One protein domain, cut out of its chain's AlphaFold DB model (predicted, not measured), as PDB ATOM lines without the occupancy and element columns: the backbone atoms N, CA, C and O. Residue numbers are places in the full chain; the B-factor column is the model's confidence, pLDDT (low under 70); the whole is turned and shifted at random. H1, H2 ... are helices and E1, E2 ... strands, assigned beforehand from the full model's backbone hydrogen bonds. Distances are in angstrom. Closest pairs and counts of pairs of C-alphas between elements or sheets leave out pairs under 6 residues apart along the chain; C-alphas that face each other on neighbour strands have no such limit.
ATOM      1  N   VAL A  42      -9.059   1.347 -35.251       94.12
ATOM      2  CA  VAL A  42      -8.069   0.277 -35.361       94.12
ATOM      3  C   VAL A  42      -7.678  -0.176 -33.962       94.12
ATOM      4  O   VAL A  42      -7.485   0.632 -33.055       94.12
ATOM      5  N   SER A  43      -7.572  -1.488 -33.769       95.38
ATOM      6  CA  SER A  43      -7.206  -2.070 -32.484       95.38
ATOM      7  C   SER A  43      -6.125  -3.122 -32.658       95.38
ATOM      8  O   SER A  43      -6.230  -4.013 -33.497       95.38
ATOM      9  N   PHE A  44      -5.132  -3.049 -31.784       97.12
ATOM     10  CA  PHE A  44      -4.035  -3.992 -31.651       97.12
ATOM     11  C   PHE A  44      -4.222  -4.765 -30.356       97.12
ATOM     12  O   PHE A  44      -4.528  -4.170 -29.322       97.12
ATOM     13  N   VAL A  45      -4.073  -6.085 -30.410       96.31
ATOM     14  CA  VAL A  45      -4.304  -6.968 -29.262       96.31
ATOM     15  C   VAL A  45      -3.129  -7.923 -29.127       96.31
ATOM     16  O   VAL A  45      -2.678  -8.496 -30.120       96.31
ATOM     17  N   GLY A  46      -2.641  -8.096 -27.902       96.06
ATOM     18  CA  GLY A  46      -1.523  -8.983 -27.603       96.06
ATOM     19  C   GLY A  46      -0.738  -8.549 -26.372       96.06
ATOM     20  O   GLY A  46      -1.176  -7.708 -25.586       96.06
ATOM     21  N   GLY A  47       0.441  -9.141 -26.203       96.06
ATOM     22  CA  GLY A  47       1.429  -8.668 -25.236       96.06
ATOM     23  C   GLY A  47       2.070  -7.333 -25.653       96.06
ATOM     24  O   GLY A  47       1.960  -6.929 -26.812       96.06
ATOM     25  N   PRO A  48       2.797  -6.657 -24.744       96.06
ATOM     26  CA  PRO A  48       3.452  -5.376 -25.029       96.06
ATOM     27  C   PRO A  48       4.368  -5.397 -26.260       96.06
ATOM     28  O   PRO A  48       4.352  -4.464 -27.060       96.06
ATOM     29  N   ASP A  49       5.150  -6.467 -26.437       96.75
ATOM     30  CA  ASP A  49       6.018  -6.636 -27.605       96.75
ATOM     31  C   ASP A  49       5.221  -6.853 -28.899       96.75
ATOM     32  O   ASP A  49       5.534  -6.242 -29.916       96.75
ATOM     33  N   GLU A  50       4.162  -7.664 -28.848       97.62
ATOM     34  CA  GLU A  50       3.315  -7.948 -30.012       97.62
ATOM     35  C   GLU A  50       2.561  -6.699 -30.472       97.62
ATOM     36  O   GLU A  50       2.466  -6.449 -31.671       97.62
ATOM     37  N   ILE A  51       2.031  -5.907 -29.535       97.25
ATOM     38  CA  ILE A  51       1.371  -4.636 -29.848       97.25
ATOM     39  C   ILE A  51       2.389  -3.645 -30.415       97.25
ATOM     40  O   ILE A  51       2.096  -2.991 -31.408       97.25
ATOM     41  N   TYR A  52       3.587  -3.547 -29.830       96.81
ATOM     42  CA  TYR A  52       4.641  -2.672 -30.347       96.81
ATOM     43  C   TYR A  52       4.977  -2.982 -31.812       96.81
ATOM     44  O   TYR A  52       5.011  -2.063 -32.629       96.81
ATOM     45  N   ASP A  53       5.189  -4.257 -32.152       97.06
ATOM     46  CA  ASP A  53       5.531  -4.655 -33.520       97.06
ATOM     47  C   ASP A  53       4.374  -4.371 -34.492       97.06
ATOM     48  O   ASP A  53       4.603  -3.793 -35.555       97.06
ATOM     49  N   GLN A  54       3.129  -4.683 -34.107       97.25
ATOM     50  CA  GLN A  54       1.941  -4.408 -34.928       97.25
ATOM     51  C   GLN A  54       1.730  -2.908 -35.176       97.25
ATOM     52  O   GLN A  54       1.456  -2.494 -36.300       97.25
ATOM     53  N   VAL A  55       1.862  -2.082 -34.134       96.12
ATOM     54  CA  VAL A  55       1.706  -0.624 -34.238       96.12
ATOM     55  C   VAL A  55       2.794  -0.044 -35.120       96.12
ATOM     56  O   VAL A  55       2.512   0.789 -35.976       96.12
ATOM     57  N   LYS A  56       4.035  -0.499 -34.944       95.00
ATOM     58  CA  LYS A  56       5.148  -0.057 -35.771       95.00
ATOM     59  C   LYS A  56       4.919  -0.410 -37.241       95.00
ATOM     60  O   LYS A  56       5.031   0.470 -38.089       95.00
ATOM     61  N   GLU A  57       4.558  -1.656 -37.540       95.62
ATOM     62  CA  GLU A  57       4.256  -2.102 -38.906       95.62
ATOM     63  C   GLU A  57       3.089  -1.317 -39.521       95.62
ATOM     64  O   GLU A  57       3.118  -0.969 -40.702       95.62
ATOM     65  N   TRP A  58       2.065  -1.001 -38.728       95.50
ATOM     66  CA  TRP A  58       0.950  -0.175 -39.176       95.50
ATOM     67  C   TRP A  58       1.382   1.267 -39.474       95.50
ATOM     68  O   TRP A  58       1.047   1.797 -40.531       95.50
ATOM     69  N   LEU A  59       2.179   1.893 -38.605       94.38
ATOM     70  CA  LEU A  59       2.677   3.257 -38.810       94.38
ATOM     71  C   LEU A  59       3.662   3.364 -39.984       94.38
ATOM     72  O   LEU A  59       3.639   4.360 -40.706       94.38
ATOM     73  N   GLU A  60       4.459   2.324 -40.252       93.56
ATOM     74  CA  GLU A  60       5.337   2.248 -41.431       93.56
ATOM     75  C   GLU A  60       4.558   2.313 -42.757       93.56
ATOM     76  O   GLU A  60       5.086   2.791 -43.766       93.56
ATOM     77  N   GLN A  61       3.284   1.900 -42.757       91.50
ATOM     78  CA  GLN A  61       2.383   2.039 -43.907       91.50
ATOM     79  C   GLN A  61       1.880   3.477 -44.103       91.50
ATOM     80  O   GLN A  61       1.228   3.756 -45.110       91.50
ATOM     81  N   ARG A  62       2.223   4.397 -43.188       85.06
ATOM     82  CA  ARG A  62       1.857   5.822 -43.199       85.06
ATOM     83  C   ARG A  62       0.342   6.027 -43.309       85.06
ATOM     84  O   ARG A  62      -0.130   6.571 -44.312       85.06
ATOM     85  N   PRO A  63      -0.435   5.580 -42.306       83.25
ATOM     86  CA  PRO A  63      -1.877   5.768 -42.306       83.25
ATOM     87  C   PRO A  63      -2.206   7.263 -42.385       83.25
ATOM     88  O   PRO A  63      -1.621   8.083 -41.682       83.25
ATOM     89  N   GLY A  64      -3.150   7.619 -43.256       79.56
ATOM     90  CA  GLY A  64      -3.586   9.010 -43.426       79.56
ATOM     91  C   GLY A  64      -4.465   9.533 -42.284       79.56
ATOM     92  O   GLY A  64      -4.749  10.726 -42.253       79.56
ATOM     93  N   ASN A  65      -4.908   8.656 -41.379       84.38
ATOM     94  CA  ASN A  65      -5.709   8.986 -40.206       84.38
ATOM     95  C   ASN A  65      -5.254   8.131 -39.009       84.38
ATOM     96  O   ASN A  65      -5.066   6.924 -39.165       84.38
ATOM     97  N   LEU A  66      -5.076   8.762 -37.844       88.50
ATOM     98  CA  LEU A  66      -4.817   8.098 -36.562       88.50
ATOM     99  C   LEU A  66      -6.056   8.062 -35.654       88.50
ATOM    100  O   LEU A  66      -5.973   7.495 -34.573       88.50
ATOM    101  N   GLY A  67      -7.178   8.651 -36.061       88.50
ATOM    102  CA  GLY A  67      -8.337   8.866 -35.198       88.50
ATOM    103  C   GLY A  67      -8.175  10.070 -34.273       88.50
ATOM    104  O   GLY A  67      -7.160  10.770 -34.310       88.50
ATOM    105  N   ASP A  68      -9.187  10.280 -33.433       87.44
ATOM    106  CA  ASP A  68      -9.238  11.382 -32.468       87.44
ATOM    107  C   ASP A  68      -8.805  10.972 -31.058       87.44
ATOM    108  O   ASP A  68      -8.612  11.819 -30.188       87.44
ATOM    109  N   ILE A  69      -8.742   9.673 -30.771       90.88
ATOM    110  CA  ILE A  69      -8.404   9.162 -29.448       90.88
ATOM    111  C   ILE A  69      -7.520   7.928 -29.547       90.88
ATOM    112  O   ILE A  69      -7.667   7.092 -30.439       90.88
ATOM    113  N   VAL A  70      -6.622   7.798 -28.579       92.94
ATOM    114  CA  VAL A  70      -5.826   6.598 -28.340       92.94
ATOM    115  C   VAL A  70      -6.151   6.057 -26.955       92.94
ATOM    116  O   VAL A  70      -6.300   6.811 -26.000       92.94
ATOM    117  N   THR A  71      -6.305   4.743 -26.826       94.50
ATOM    118  CA  THR A  71      -6.650   4.084 -25.561       94.50
ATOM    119  C   THR A  71      -5.837   2.810 -25.382       94.50
ATOM    120  O   THR A  71      -5.866   1.916 -26.222       94.50
ATOM    121  N   VAL A  72      -5.159   2.687 -24.246       94.62
ATOM    122  CA  VAL A  72      -4.495   1.466 -23.777       94.62
ATOM    123  C   VAL A  72      -5.340   0.851 -22.668       94.62
ATOM    124  O   VAL A  72      -5.755   1.545 -21.739       94.62
ATOM    125  N   ARG A  73      -5.580  -0.461 -22.722       93.88
ATOM    126  CA  ARG A  73      -6.414  -1.186 -21.749       93.88
ATOM    127  C   ARG A  73      -5.683  -2.379 -21.144       93.88
ATOM    128  O   ARG A  73      -4.888  -3.040 -21.814       93.88
ATOM    129  N   LYS A  74      -6.028  -2.717 -19.895       90.50
ATOM    130  CA  LYS A  74      -5.457  -3.851 -19.133       90.50
ATOM    131  C   LYS A  74      -5.701  -5.214 -19.771       90.50
ATOM    132  O   LYS A  74      -5.030  -6.179 -19.420       90.50
ATOM    133  N   SER A  75      -6.636  -5.301 -20.712       86.81
ATOM    134  CA  SER A  75      -6.862  -6.485 -21.538       86.81
ATOM    135  C   SER A  75      -5.725  -6.792 -22.520       86.81
ATOM    136  O   SER A  75      -5.825  -7.789 -23.229       86.81
ATOM    137  N   GLY A  76      -4.677  -5.962 -22.586       91.56
ATOM    138  CA  GLY A  76      -3.626  -6.084 -23.595       91.56
ATOM    139  C   GLY A  76      -4.133  -5.598 -24.946       91.56
ATOM    140  O   GLY A  76      -4.057  -6.319 -25.940       91.56
ATOM    141  N   SER A  77      -4.732  -4.405 -24.966       94.25
ATOM    142  CA  SER A  77      -5.181  -3.777 -26.206       94.25
ATOM    143  C   SER A  77      -4.792  -2.309 -26.271       94.25
ATOM    144  O   SER A  77      -4.942  -1.587 -25.285       94.25
ATOM    145  N   LEU A  78      -4.361  -1.885 -27.454       96.00
ATOM    146  CA  LEU A  78      -4.193  -0.490 -27.837       96.00
ATOM    147  C   LEU A  78      -5.166  -0.199 -28.977       96.00
ATOM    148  O   LEU A  78      -5.171  -0.911 -29.980       96.00
ATOM    149  N   THR A  79      -5.970   0.841 -28.829       94.88
ATOM    150  CA  THR A  79      -6.999   1.220 -29.792       94.88
ATOM    151  C   THR A  79      -6.797   2.667 -30.200       94.88
ATOM    152  O   THR A  79      -6.531   3.510 -29.348       94.88
ATOM    153  N   PHE A  80      -6.941   2.933 -31.490       93.62
ATOM    154  CA  PHE A  80      -7.056   4.267 -32.050       93.62
ATOM    155  C   PHE A  80      -8.426   4.385 -32.700       93.62
ATOM    156  O   PHE A  80      -8.799   3.516 -33.488       93.62
ATOM    157  N   GLU A  81      -9.192   5.412 -32.365       92.12
ATOM    158  CA  GLU A  81     -10.539   5.579 -32.904       92.12
ATOM    159  C   GLU A  81     -10.960   7.047 -32.969       92.12
ATOM    160  O   GLU A  81     -10.358   7.900 -32.324       92.12
ATOM    161  N   ASP A  82     -11.983   7.354 -33.758       89.88
ATOM    162  CA  ASP A  82     -12.634   8.663 -33.711       89.88
ATOM    163  C   ASP A  82     -13.438   8.814 -32.415       89.88
ATOM    164  O   ASP A  82     -14.033   7.857 -31.896       89.88
ATOM    165  N   ALA A  83     -13.512  10.041 -31.904       86.19
ATOM    166  CA  ALA A  83     -14.257  10.317 -30.691       86.19
ATOM    167  C   ALA A  83     -15.762  10.080 -30.947       86.19
ATOM    168  O   ALA A  83     -16.315  10.517 -31.963       86.19
ATOM    169  N   PRO A  84     -16.482   9.383 -30.047       83.50
ATOM    170  CA  PRO A  84     -17.932   9.267 -30.144       83.50
ATOM    171  C   PRO A  84     -18.611  10.634 -29.967       83.50
ATOM    172  O   PRO A  84     -18.060  11.546 -29.354       83.50
ATOM    173  N   ASP A  85     -19.872  10.747 -30.397       77.69
ATOM    174  CA  ASP A  85     -20.702  11.910 -30.057       77.69
ATOM    175  C   ASP A  85     -21.053  11.876 -28.556       77.69
ATOM    176  O   ASP A  85     -22.061  11.290 -28.154       77.69
ATOM    177  N   GLY A  86     -20.209  12.462 -27.707       78.50
ATOM    178  CA  GLY A  86     -20.435  12.574 -26.264       78.50
ATOM    179  C   GLY A  86     -19.175  12.393 -25.422       78.50
ATOM    180  O   GLY A  86     -18.057  12.417 -25.933       78.50
ATOM    181  N   ASP A  87     -19.368  12.212 -24.113       79.56
ATOM    182  CA  ASP A  87     -18.269  11.965 -23.179       79.56
ATOM    183  C   ASP A  87     -17.576  10.639 -23.518       79.56
ATOM    184  O   ASP A  87     -18.182   9.562 -23.471       79.56
ATOM    185  N   TRP A  88     -16.298  10.729 -23.883       82.75
ATOM    186  CA  TRP A  88     -15.490   9.578 -24.280       82.75
ATOM    187  C   TRP A  88     -14.473   9.148 -23.223       82.75
ATOM    188  O   TRP A  88     -14.128   7.967 -23.169       82.75
ATOM    189  N   LEU A  89     -14.075  10.073 -22.350       83.69
ATOM    190  CA  LEU A  89     -13.206   9.807 -21.207       83.69
ATOM    191  C   LEU A  89     -13.877   8.834 -20.230       83.69
ATOM    192  O   LEU A  89     -15.044   8.993 -19.865       83.69
ATOM    193  N   GLY A  90     -13.130   7.828 -19.787       82.75
ATOM    194  CA  GLY A  90     -13.577   6.841 -18.811       82.75
ATOM    195  C   GLY A  90     -14.629   5.865 -19.340       82.75
ATOM    196  O   GLY A  90     -15.342   5.245 -18.545       82.75
ATOM    197  N   ARG A  91     -14.753   5.705 -20.668       83.50
ATOM    198  CA  ARG A  91     -15.721   4.770 -21.276       83.50
ATOM    199  C   ARG A  91     -15.432   3.309 -20.951       83.50
ATOM    200  O   ARG A  91     -16.374   2.518 -20.862       83.50
ATOM    201  N   TYR A  92     -14.165   2.946 -20.761       84.38
ATOM    202  CA  TYR A  92     -13.775   1.594 -20.369       84.38
ATOM    203  C   TYR A  92     -13.314   1.566 -18.905       84.38
ATOM    204  O   TYR A  92     -12.566   2.419 -18.440       84.38
ATOM    205  N   ALA A  93     -13.762   0.563 -18.147       86.56
ATOM    206  CA  ALA A  93     -13.401   0.430 -16.730       86.56
ATOM    207  C   ALA A  93     -11.955  -0.058 -16.514       86.56
ATOM    208  O   ALA A  93     -11.440  -0.019 -15.399       86.56
ATOM    209  N   ASP A  94     -11.320  -0.562 -17.572       91.12
ATOM    210  CA  ASP A  94      -9.991  -1.163 -17.581       91.12
ATOM    211  C   ASP A  94      -8.963  -0.324 -18.358       91.12
ATOM    212  O   ASP A  94      -7.939  -0.861 -18.785       91.12
ATOM    213  N   VAL A  95      -9.216   0.978 -18.533       91.62
ATOM    214  CA  VAL A  95      -8.257   1.906 -19.147       91.62
ATOM    215  C   VAL A  95      -6.992   1.996 -18.297       91.62
ATOM    216  O   VAL A  95      -7.022   2.187 -17.079       91.62
ATOM    217  N   ILE A  96      -5.860   1.835 -18.971       91.56
ATOM    218  CA  ILE A  96      -4.524   2.106 -18.452       91.56
ATOM    219  C   ILE A  96      -4.177   3.567 -18.704       91.56
ATOM    220  O   ILE A  96      -3.657   4.210 -17.795       91.56
ATOM    221  N   TRP A  97      -4.426   4.031 -19.925       92.06
ATOM    222  CA  TRP A  97      -4.116   5.361 -20.429       92.06
ATOM    223  C   TRP A  97      -5.043   5.656 -21.609       92.06
ATOM    224  O   TRP A  97      -5.295   4.763 -22.417       92.06
ATOM    225  N   GLU A  98      -5.572   6.868 -21.690       91.62
ATOM    226  CA  GLU A  98      -6.415   7.337 -22.791       91.62
ATOM    227  C   GLU A  98      -6.110   8.812 -23.049       91.62
ATOM    228  O   GLU A  98      -5.964   9.569 -22.092       91.62
ATOM    229  N   GLU A  99      -5.987   9.209 -24.314       89.88
ATOM    230  CA  GLU A  99      -5.648  10.580 -24.715       89.88
ATOM    231  C   GLU A  99      -6.293  10.965 -26.045       89.88
ATOM    232  O   GLU A  99      -6.668  10.098 -26.837       89.88
ATOM    233  N   THR A 100      -6.384  12.272 -26.299       86.69
ATOM    234  CA  THR A 100      -6.831  12.820 -27.588       86.69
ATOM    235  C   THR A 100      -5.707  12.920 -28.613       86.69
ATOM    236  O   THR A 100      -4.579  13.280 -28.291       86.69
ATOM    237  N   LEU A 101      -6.068  12.713 -29.872       82.50
ATOM    238  CA  LEU A 101      -5.325  12.978 -31.094       82.50
ATOM    239  C   LEU A 101      -6.203  13.883 -31.992       82.50
ATOM    240  O   LEU A 101      -7.421  13.854 -31.870       82.50
ATOM    241  N   PRO A 102      -5.658  14.698 -32.903       65.94
ATOM    242  CA  PRO A 102      -4.310  15.241 -32.906       65.94
ATOM    243  C   PRO A 102      -4.137  16.322 -31.826       65.94
ATOM    244  O   PRO A 102      -4.964  17.228 -31.686       65.94
ATOM    245  N   MET A 103      -3.006  16.277 -31.121       62.12
ATOM    246  CA  MET A 103      -2.486  17.450 -30.423       62.12
ATOM    247  C   MET A 103      -1.975  18.398 -31.518       62.12
ATOM    248  O   MET A 103      -1.009  18.113 -32.226       62.12
ATOM    249  N   TRP A 104      -2.742  19.449 -31.804       50.97
ATOM    250  CA  TRP A 104      -2.209  20.585 -32.542       50.97
ATOM    251  C   TRP A 104      -1.431  21.394 -31.526       50.97
ATOM    252  O   TRP A 104      -2.054  22.000 -30.652       50.97
ATOM    253  N   ASP A 105      -0.109  21.392 -31.637       51.06
ATOM    254  CA  ASP A 105       0.693  22.155 -30.700       51.06
ATOM    255  C   ASP A 105       0.329  23.645 -30.757       51.06
ATOM    256  O   ASP A 105       0.345  24.305 -31.809       51.06
ATOM    257  N   LEU A 106      -0.027  24.137 -29.576       54.00
ATOM    258  CA  LEU A 106      -0.087  25.531 -29.200       54.00
ATOM    259  C   LEU A 106       1.304  25.880 -28.665       54.00
ATOM    260  O   LEU A 106       1.611  25.578 -27.520       54.00
ATOM    261  N   ASP A 107       2.086  26.577 -29.490       51.12
ATOM    262  CA  ASP A 107       3.395  27.158 -29.166       51.12
ATOM    263  C   ASP A 107       4.469  26.150 -28.709       51.12
ATOM    264  O   ASP A 107       4.720  25.967 -27.515       51.12
ATOM    265  N   GLY A 108       5.229  25.620 -29.676       56.72
ATOM    266  CA  GLY A 108       6.460  24.886 -29.394       56.72
ATOM    267  C   GLY A 108       7.473  25.732 -28.600       56.72
ATOM    268  O   GLY A 108       7.321  26.949 -28.466       56.72
ATOM    269  N   PRO A 109       8.565  25.137 -28.091       57.75
ATOM    270  CA  PRO A 109       9.502  25.795 -27.166       57.75
ATOM    271  C   PRO A 109      10.145  27.088 -27.703       57.75
ATOM    272  O   PRO A 109      10.594  27.919 -26.912       57.75
ATOM    273  N   ASP A 110      10.158  27.274 -29.026       61.53
ATOM    274  CA  ASP A 110      10.664  28.467 -29.714       61.53
ATOM    275  C   ASP A 110       9.550  29.430 -30.194       61.53
ATOM    276  O   ASP A 110       9.834  30.418 -30.874       61.53
ATOM    277  N   GLY A 111       8.285  29.170 -29.847       57.34
ATOM    278  CA  GLY A 111       7.108  29.891 -30.349       57.34
ATOM    279  C   GLY A 111       6.691  29.496 -31.772       57.34
ATOM    280  O   GLY A 111       5.897  30.195 -32.396       57.34
ATOM    281  N   GLU A 112       7.240  28.397 -32.295       56.78
ATOM    282  CA  GLU A 112       6.909  27.837 -33.607       56.78
ATOM    283  C   GLU A 112       6.131  26.523 -33.453       56.78
ATOM    284  O   GLU A 112       6.450  25.725 -32.571       56.78
ATOM    285  N   PRO A 113       5.188  26.254 -34.369       58.53
ATOM    286  CA  PRO A 113       4.629  24.959 -34.677       58.53
ATOM    287  C   PRO A 113       5.450  23.707 -34.345       58.53
ATOM    288  O   PRO A 113       6.329  23.448 -35.169       58.53
ATOM    289  N   MET A 114       5.195  22.859 -33.333       61.88
ATOM    290  CA  MET A 114       5.830  21.512 -33.348       61.88
ATOM    291  C   MET A 114       5.391  20.670 -34.569       61.88
ATOM    292  O   MET A 114       6.014  19.657 -34.896       61.88
ATOM    293  N   GLY A 115       4.363  21.124 -35.296       62.16
ATOM    294  CA  GLY A 115       3.753  20.441 -36.433       62.16
ATOM    295  C   GLY A 115       2.469  19.726 -36.018       62.16
ATOM    296  O   GLY A 115       2.090  19.750 -34.852       62.16
ATOM    297  N   ALA A 116       1.764  19.122 -36.974       70.81
ATOM    298  CA  ALA A 116       0.619  18.281 -36.639       70.81
ATOM    299  C   ALA A 116       1.120  16.964 -36.033       70.81
ATOM    300  O   ALA A 116       2.016  16.335 -36.601       70.81
ATOM    301  N   PHE A 117       0.537  16.531 -34.914       80.31
ATOM    302  CA  PHE A 117       0.745  15.176 -34.419       80.31
ATOM    303  C   PHE A 117       0.174  14.174 -35.435       80.31
ATOM    304  O   PHE A 117      -1.042  14.055 -35.588       80.31
ATOM    305  N   ASP A 118       1.052  13.479 -36.159       85.50
ATOM    306  CA  ASP A 118       0.700  12.539 -37.224       85.50
ATOM    307  C   ASP A 118       1.359  11.160 -37.032       85.50
ATOM    308  O   ASP A 118       2.042  10.891 -36.038       85.50
ATOM    309  N   ALA A 119       1.134  10.253 -37.987       88.94
ATOM    310  CA  ALA A 119       1.684   8.901 -37.945       88.94
ATOM    311  C   ALA A 119       3.222   8.877 -37.896       88.94
ATOM    312  O   ALA A 119       3.792   8.016 -37.226       88.94
ATOM    313  N   GLU A 120       3.900   9.820 -38.562       89.06
ATOM    314  CA  GLU A 120       5.363   9.897 -38.543       89.06
ATOM    315  C   GLU A 120       5.875  10.369 -37.173       89.06
ATOM    316  O   GLU A 120       6.888   9.856 -36.684       89.06
ATOM    317  N   VAL A 121       5.174  11.313 -36.533       89.38
ATOM    318  CA  VAL A 121       5.475  11.767 -35.165       89.38
ATOM    319  C   VAL A 121       5.294  10.625 -34.171       89.38
ATOM    320  O   VAL A 121       6.235  10.298 -33.443       89.38
ATOM    321  N   LEU A 122       4.135   9.961 -34.176       91.69
ATOM    322  CA  LEU A 122       3.866   8.844 -33.270       91.69
ATOM    323  C   LEU A 122       4.879   7.706 -33.461       91.69
ATOM    324  O   LEU A 122       5.408   7.181 -32.478       91.69
ATOM    325  N   GLN A 123       5.213   7.369 -34.712       93.12
ATOM    326  CA  GLN A 123       6.233   6.364 -35.006       93.12
ATOM    327  C   GLN A 123       7.582   6.752 -34.402       93.12
ATOM    328  O   GLN A 123       8.212   5.947 -33.716       93.12
ATOM    329  N   ARG A 124       8.015   8.001 -34.606       91.94
ATOM    330  CA  ARG A 124       9.283   8.503 -34.069       91.94
ATOM    331  C   ARG A 124       9.323   8.428 -32.544       91.94
ATOM    332  O   ARG A 124      10.352   8.036 -31.989       91.94
ATOM    333  N   LEU A 125       8.234   8.787 -31.864       92.06
ATOM    334  CA  LEU A 125       8.137   8.731 -30.403       92.06
ATOM    335  C   LEU A 125       8.270   7.294 -29.883       92.06
ATOM    336  O   LEU A 125       9.067   7.036 -28.974       92.06
ATOM    337  N   ILE A 126       7.548   6.353 -30.497       94.00
ATOM    338  CA  ILE A 126       7.590   4.927 -30.144       94.00
ATOM    339  C   ILE A 126       8.989   4.340 -30.393       94.00
ATOM    340  O   ILE A 126       9.508   3.608 -29.551       94.00
ATOM    341  N   GLU A 127       9.641   4.691 -31.506       94.38
ATOM    342  CA  GLU A 127      10.992   4.214 -31.833       94.38
ATOM    343  C   GLU A 127      12.086   4.828 -30.949       94.38
ATOM    344  O   GLU A 127      13.099   4.179 -30.678       94.38
ATOM    345  N   THR A 128      11.887   6.058 -30.471       95.38
ATOM    346  CA  THR A 128      12.831   6.740 -29.569       95.38
ATOM    347  C   THR A 128      12.725   6.201 -28.140       95.38
ATOM    348  O   THR A 128      13.739   6.064 -27.449       95.38
ATOM    349  N   HIS A 129      11.514   5.849 -27.695       94.81
ATOM    350  CA  HIS A 129      11.237   5.391 -26.329       94.81
ATOM    351  C   HIS A 129      10.532   4.019 -26.272       94.81
ATOM    352  O   HIS A 129       9.518   3.874 -25.581       94.81
ATOM    353  N   PRO A 130      11.075   2.964 -26.914       95.69
ATOM    354  CA  PRO A 130      10.364   1.697 -27.092       95.69
ATOM    355  C   PRO A 130      10.097   0.979 -25.769       95.69
ATOM    356  O   PRO A 130       9.051   0.365 -25.593       95.69
ATOM    357  N   GLN A 131      11.026   1.065 -24.813       95.75
ATOM    358  CA  GLN A 131      10.868   0.428 -23.501       95.75
ATOM    359  C   GLN A 131       9.792   1.121 -22.661       95.75
ATOM    360  O   GLN A 131       8.994   0.451 -22.020       95.75
ATOM    361  N   SER A 132       9.736   2.454 -22.698       95.06
ATOM    362  CA  SER A 132       8.725   3.229 -21.971       95.06
ATOM    363  C   SER A 132       7.331   3.025 -22.555       95.06
ATOM    364  O   SER A 132       6.373   2.875 -21.804       95.06
ATOM    365  N   PHE A 133       7.218   2.937 -23.882       95.25
ATOM    366  CA  PHE A 133       5.959   2.590 -24.536       95.25
ATOM    367  C   PHE A 133       5.504   1.162 -24.188       95.25
ATOM    368  O   PHE A 133       4.353   0.952 -23.823       95.25
ATOM    369  N   LYS A 134       6.408   0.174 -24.210       95.88
ATOM    370  CA  LYS A 134       6.082  -1.204 -23.798       95.88
ATOM    371  C   LYS A 134       5.687  -1.303 -22.323       95.88
ATOM    372  O   LYS A 134       4.742  -2.017 -22.010       95.88
ATOM    373  N   ALA A 135       6.353  -0.568 -21.433       94.44
ATOM    374  CA  ALA A 135       5.978  -0.504 -20.020       94.44
ATOM    375  C   ALA A 135       4.565   0.078 -19.834       94.44
ATOM    376  O   ALA A 135       3.764  -0.482 -19.087       94.44
ATOM    377  N   LEU A 136       4.215   1.126 -20.595       94.25
ATOM    378  CA  LEU A 136       2.855   1.672 -20.628       94.25
ATOM    379  C   LEU A 136       1.832   0.605 -21.048       94.25
ATOM    380  O   LEU A 136       0.824   0.424 -20.367       94.25
ATOM    381  N   LEU A 137       2.108  -0.143 -22.123       94.88
ATOM    382  CA  LEU A 137       1.253  -1.246 -22.587       94.88
ATOM    383  C   LEU A 137       1.113  -2.375 -21.551       94.88
ATOM    384  O   LEU A 137       0.083  -3.044 -21.507       94.88
ATOM    385  N   ALA A 138       2.138  -2.587 -20.725       93.25
ATOM    386  CA  ALA A 138       2.186  -3.629 -19.703       93.25
ATOM    387  C   ALA A 138       1.498  -3.248 -18.377       93.25
ATOM    388  O   ALA A 138       1.448  -4.084 -17.477       93.25
ATOM    389  N   ASP A 139       0.970  -2.021 -18.239       92.06
ATOM    390  CA  ASP A 139       0.535  -1.458 -16.945       92.06
ATOM    391  C   ASP A 139       1.686  -1.394 -15.916       92.06
ATOM    392  O   ASP A 139       1.465  -1.520 -14.710       92.06
ATOM    393  N   GLU A 140       2.926  -1.230 -16.384       87.50
ATOM    394  CA  GLU A 140       4.124  -1.205 -15.547       87.50
ATOM    395  C   GLU A 140       4.611   0.229 -15.302       87.50
ATOM    396  O   GLU A 140       4.855   0.995 -16.233       87.50
ATOM    397  N   GLY A 141       4.826   0.567 -14.028       79.88
ATOM    398  CA  GLY A 141       5.346   1.873 -13.617       79.88
ATOM    399  C   GLY A 141       4.275   2.955 -13.452       79.88
ATOM    400  O   GLY A 141       3.073   2.698 -13.513       79.88
ATOM    401  N   GLU A 142       4.733   4.174 -13.171       83.19
ATOM    402  CA  GLU A 142       3.873   5.355 -13.080       83.19
ATOM    403  C   GLU A 142       3.608   5.917 -14.487       83.19
ATOM    404  O   GLU A 142       4.492   5.933 -15.346       83.19
ATOM    405  N   LYS A 143       2.361   6.324 -14.742       81.19
ATOM    406  CA  LYS A 143       1.860   6.699 -16.075       81.19
ATOM    407  C   LYS A 143       1.713   8.201 -16.197       81.19
ATOM    408  O   LYS A 143       0.629   8.724 -16.441       81.19
ATOM    409  N   ASP A 144       2.816   8.882 -15.973       83.75
ATOM    410  CA  ASP A 144       2.907  10.324 -16.086       83.75
ATOM    411  C   ASP A 144       4.212  10.716 -16.783       83.75
ATOM    412  O   ASP A 144       5.145   9.918 -16.928       83.75
ATOM    413  N   GLU A 145       4.264  11.964 -17.234       82.62
ATOM    414  CA  GLU A 145       5.401  12.546 -17.945       82.62
ATOM    415  C   GLU A 145       6.712  12.554 -17.141       82.62
ATOM    416  O   GLU A 145       7.788  12.584 -17.730       82.62
ATOM    417  N   GLN A 146       6.672  12.493 -15.805       84.31
ATOM    418  CA  GLN A 146       7.890  12.514 -14.985       84.31
ATOM    419  C   GLN A 146       8.569  11.142 -14.957       84.31
ATOM    420  O   GLN A 146       9.788  11.057 -14.785       84.31
ATOM    421  N   HIS A 147       7.794  10.073 -15.154       87.19
ATOM    422  CA  HIS A 147       8.258   8.692 -15.019       87.19
ATOM    423  C   HIS A 147       8.288   7.912 -16.338       87.19
ATOM    424  O   HIS A 147       8.978   6.893 -16.429       87.19
ATOM    425  N   SER A 148       7.613   8.397 -17.382       90.31
ATOM    426  CA  SER A 148       7.623   7.793 -18.714       90.31
ATOM    427  C   SER A 148       8.233   8.742 -19.750       90.31
ATOM    428  O   SER A 148       7.563   9.670 -20.194       90.31
ATOM    429  N   PRO A 149       9.471   8.483 -20.220       92.25
ATOM    430  CA  PRO A 149      10.071   9.211 -21.340       92.25
ATOM    431  C   PRO A 149       9.208   9.238 -22.607       92.25
ATOM    432  O   PRO A 149       9.250  10.210 -23.352       92.25
ATOM    433  N   PHE A 150       8.417   8.185 -22.849       92.44
ATOM    434  CA  PHE A 150       7.453   8.177 -23.949       92.44
ATOM    435  C   PHE A 150       6.356   9.220 -23.724       92.44
ATOM    436  O   PHE A 150       6.130  10.033 -24.611       92.44
ATOM    437  N   LEU A 151       5.719   9.232 -22.546       91.06
ATOM    438  CA  LEU A 151       4.654  10.192 -22.238       91.06
ATOM    439  C   LEU A 151       5.185  11.624 -22.161       91.06
ATOM    440  O   LEU A 151       4.543  12.527 -22.673       91.06
ATOM    441  N   ALA A 152       6.381  11.825 -21.601       89.44
ATOM    442  CA  ALA A 152       7.047  13.123 -21.578       89.44
ATOM    443  C   ALA A 152       7.179  13.706 -22.987       89.44
ATOM    444  O   ALA A 152       6.785  14.839 -23.240       89.44
ATOM    445  N   SER A 153       7.704  12.904 -23.917       87.94
ATOM    446  CA  SER A 153       7.863  13.318 -25.308       87.94
ATOM    447  C   SER A 153       6.524  13.412 -26.040       87.94
ATOM    448  O   SER A 153       6.390  14.267 -26.906       87.94
ATOM    449  N   PHE A 154       5.543  12.569 -25.702       87.69
ATOM    450  CA  PHE A 154       4.188  12.627 -26.251       87.69
ATOM    451  C   PHE A 154       3.514  13.959 -25.907       87.69
ATOM    452  O   PHE A 154       3.111  14.659 -26.821       87.69
ATOM    453  N   TYR A 155       3.492  14.360 -24.633       84.75
ATOM    454  CA  TYR A 155       2.854  15.604 -24.173       84.75
ATOM    455  C   TYR A 155       3.621  16.893 -24.515       84.75
ATOM    456  O   TYR A 155       3.168  17.984 -24.184       84.75
ATOM    457  N   CYS A 156       4.794  16.789 -25.147       78.69
ATOM    458  CA  CYS A 156       5.502  17.949 -25.693       78.69
ATOM    459  C   CYS A 156       5.013  18.360 -27.094       78.69
ATOM    460  O   CYS A 156       5.535  19.338 -27.626       78.69
ATOM    461  N   TYR A 157       4.099  17.599 -27.700       67.06
ATOM    462  CA  TYR A 157       3.454  17.890 -28.984       67.06
ATOM    463  C   TYR A 157       1.988  18.276 -28.776       67.06
ATOM    464  O   TYR A 157       1.431  18.939 -29.677       67.06
TER     465      TYR A 157
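What this domain is: This is residues 42 to 157 of the 157 residues of an uncharacterized protein of Agrobacterium genomosp. 13 str. CFBP 6927 (UniProt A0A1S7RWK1). Picture a small sheet of four strands as a wall, with four short helices grouped over one of its faces and no named helix over the other. H1 packs along the edge strand E1, H3 reaches the sheet with one end, and H2 and H4 close a ring of contacts farther out. The printed part has 116 residues with four named helices and four named strands, along the chain E1 H1 E2 E3 E4 H2 H3 H4; the sheet runs E1 E3 E2 E4, all antiparallel. The class is mixed, helices and strands, with under half of the residues in named elements. The whole is compact, with a radius of gyration of the C-alphas of 13.7 A and spans of 40 by 34 by 30 A.

How they stand to each other: Start in the sheet, where E2 (residues 69 to 73) and E3 (residues 77 to 81) form a hairpin; look for N 71 and O 79, 2.8 A apart. On one side of it, E1 (residues 42 to 45) is the antiparallel neighbour of E3, with N 44 and O 78 at 2.8 A. E4 (residues 95 to 100) is the antiparallel neighbour of E2, with N 70 and O 99 at 2.9 A. H1 (residues 48 to 60) is on the sheet over E1, along the strands, at a height over the sheet of 9.3 A; these are two layers, a helix on one face of a sheet. E1, H1 and E2 make a split strand-helix-strand unit, two strands running the same way with E3 between them, and its crossover is right-handed. H2 (residues 119 to 128), not on the sheet, touches residues 56 to 60 of H1 at a steep tilt of 41 degrees, closest at the C-alphas of Leu 59 and Ala 119, 5.8 A. H3 (residues 130 to 137) only grazes the sheet with residues 136 to 137, and it touches residues 48 to 52 of H1, closest at the C-alphas of Pro 48 and Lys 134, 5.1 A. H4 (residues 149 to 154), not on the sheet, touches H2 at a shallow tilt of 14 degrees, opposite ways; their closest C-alphas are those of Leu 125 and Phe 150, 6.5 A. In H1, H2, H3 and H4 every O i to N i+4 pair is within hydrogen-bond range.

Where its parts are: Find C-alpha 42 at (-8.069, 0.277, -35.361), where E1 begins. From C-alpha 48 at (3.452, -5.376, -25.029) H1 runs 18.2 A; H2 runs 14.1 A, E4 13.9 A, E2 13.1 A and E3 12.7 A. H4 ends at C-alpha 154, (4.188, 12.627, -26.251).

The domain as a whole: The printed part has no cut. The two C-alphas farthest apart, of Ser 75 and Gly 111, are 40.0 A apart. The links E3 to E4, E4 to H2 and H3 to H4 are long. Look for low pLDDT, under 70, at residues 102 to 115 and at residue 157; the mean of the printed part is 86.0.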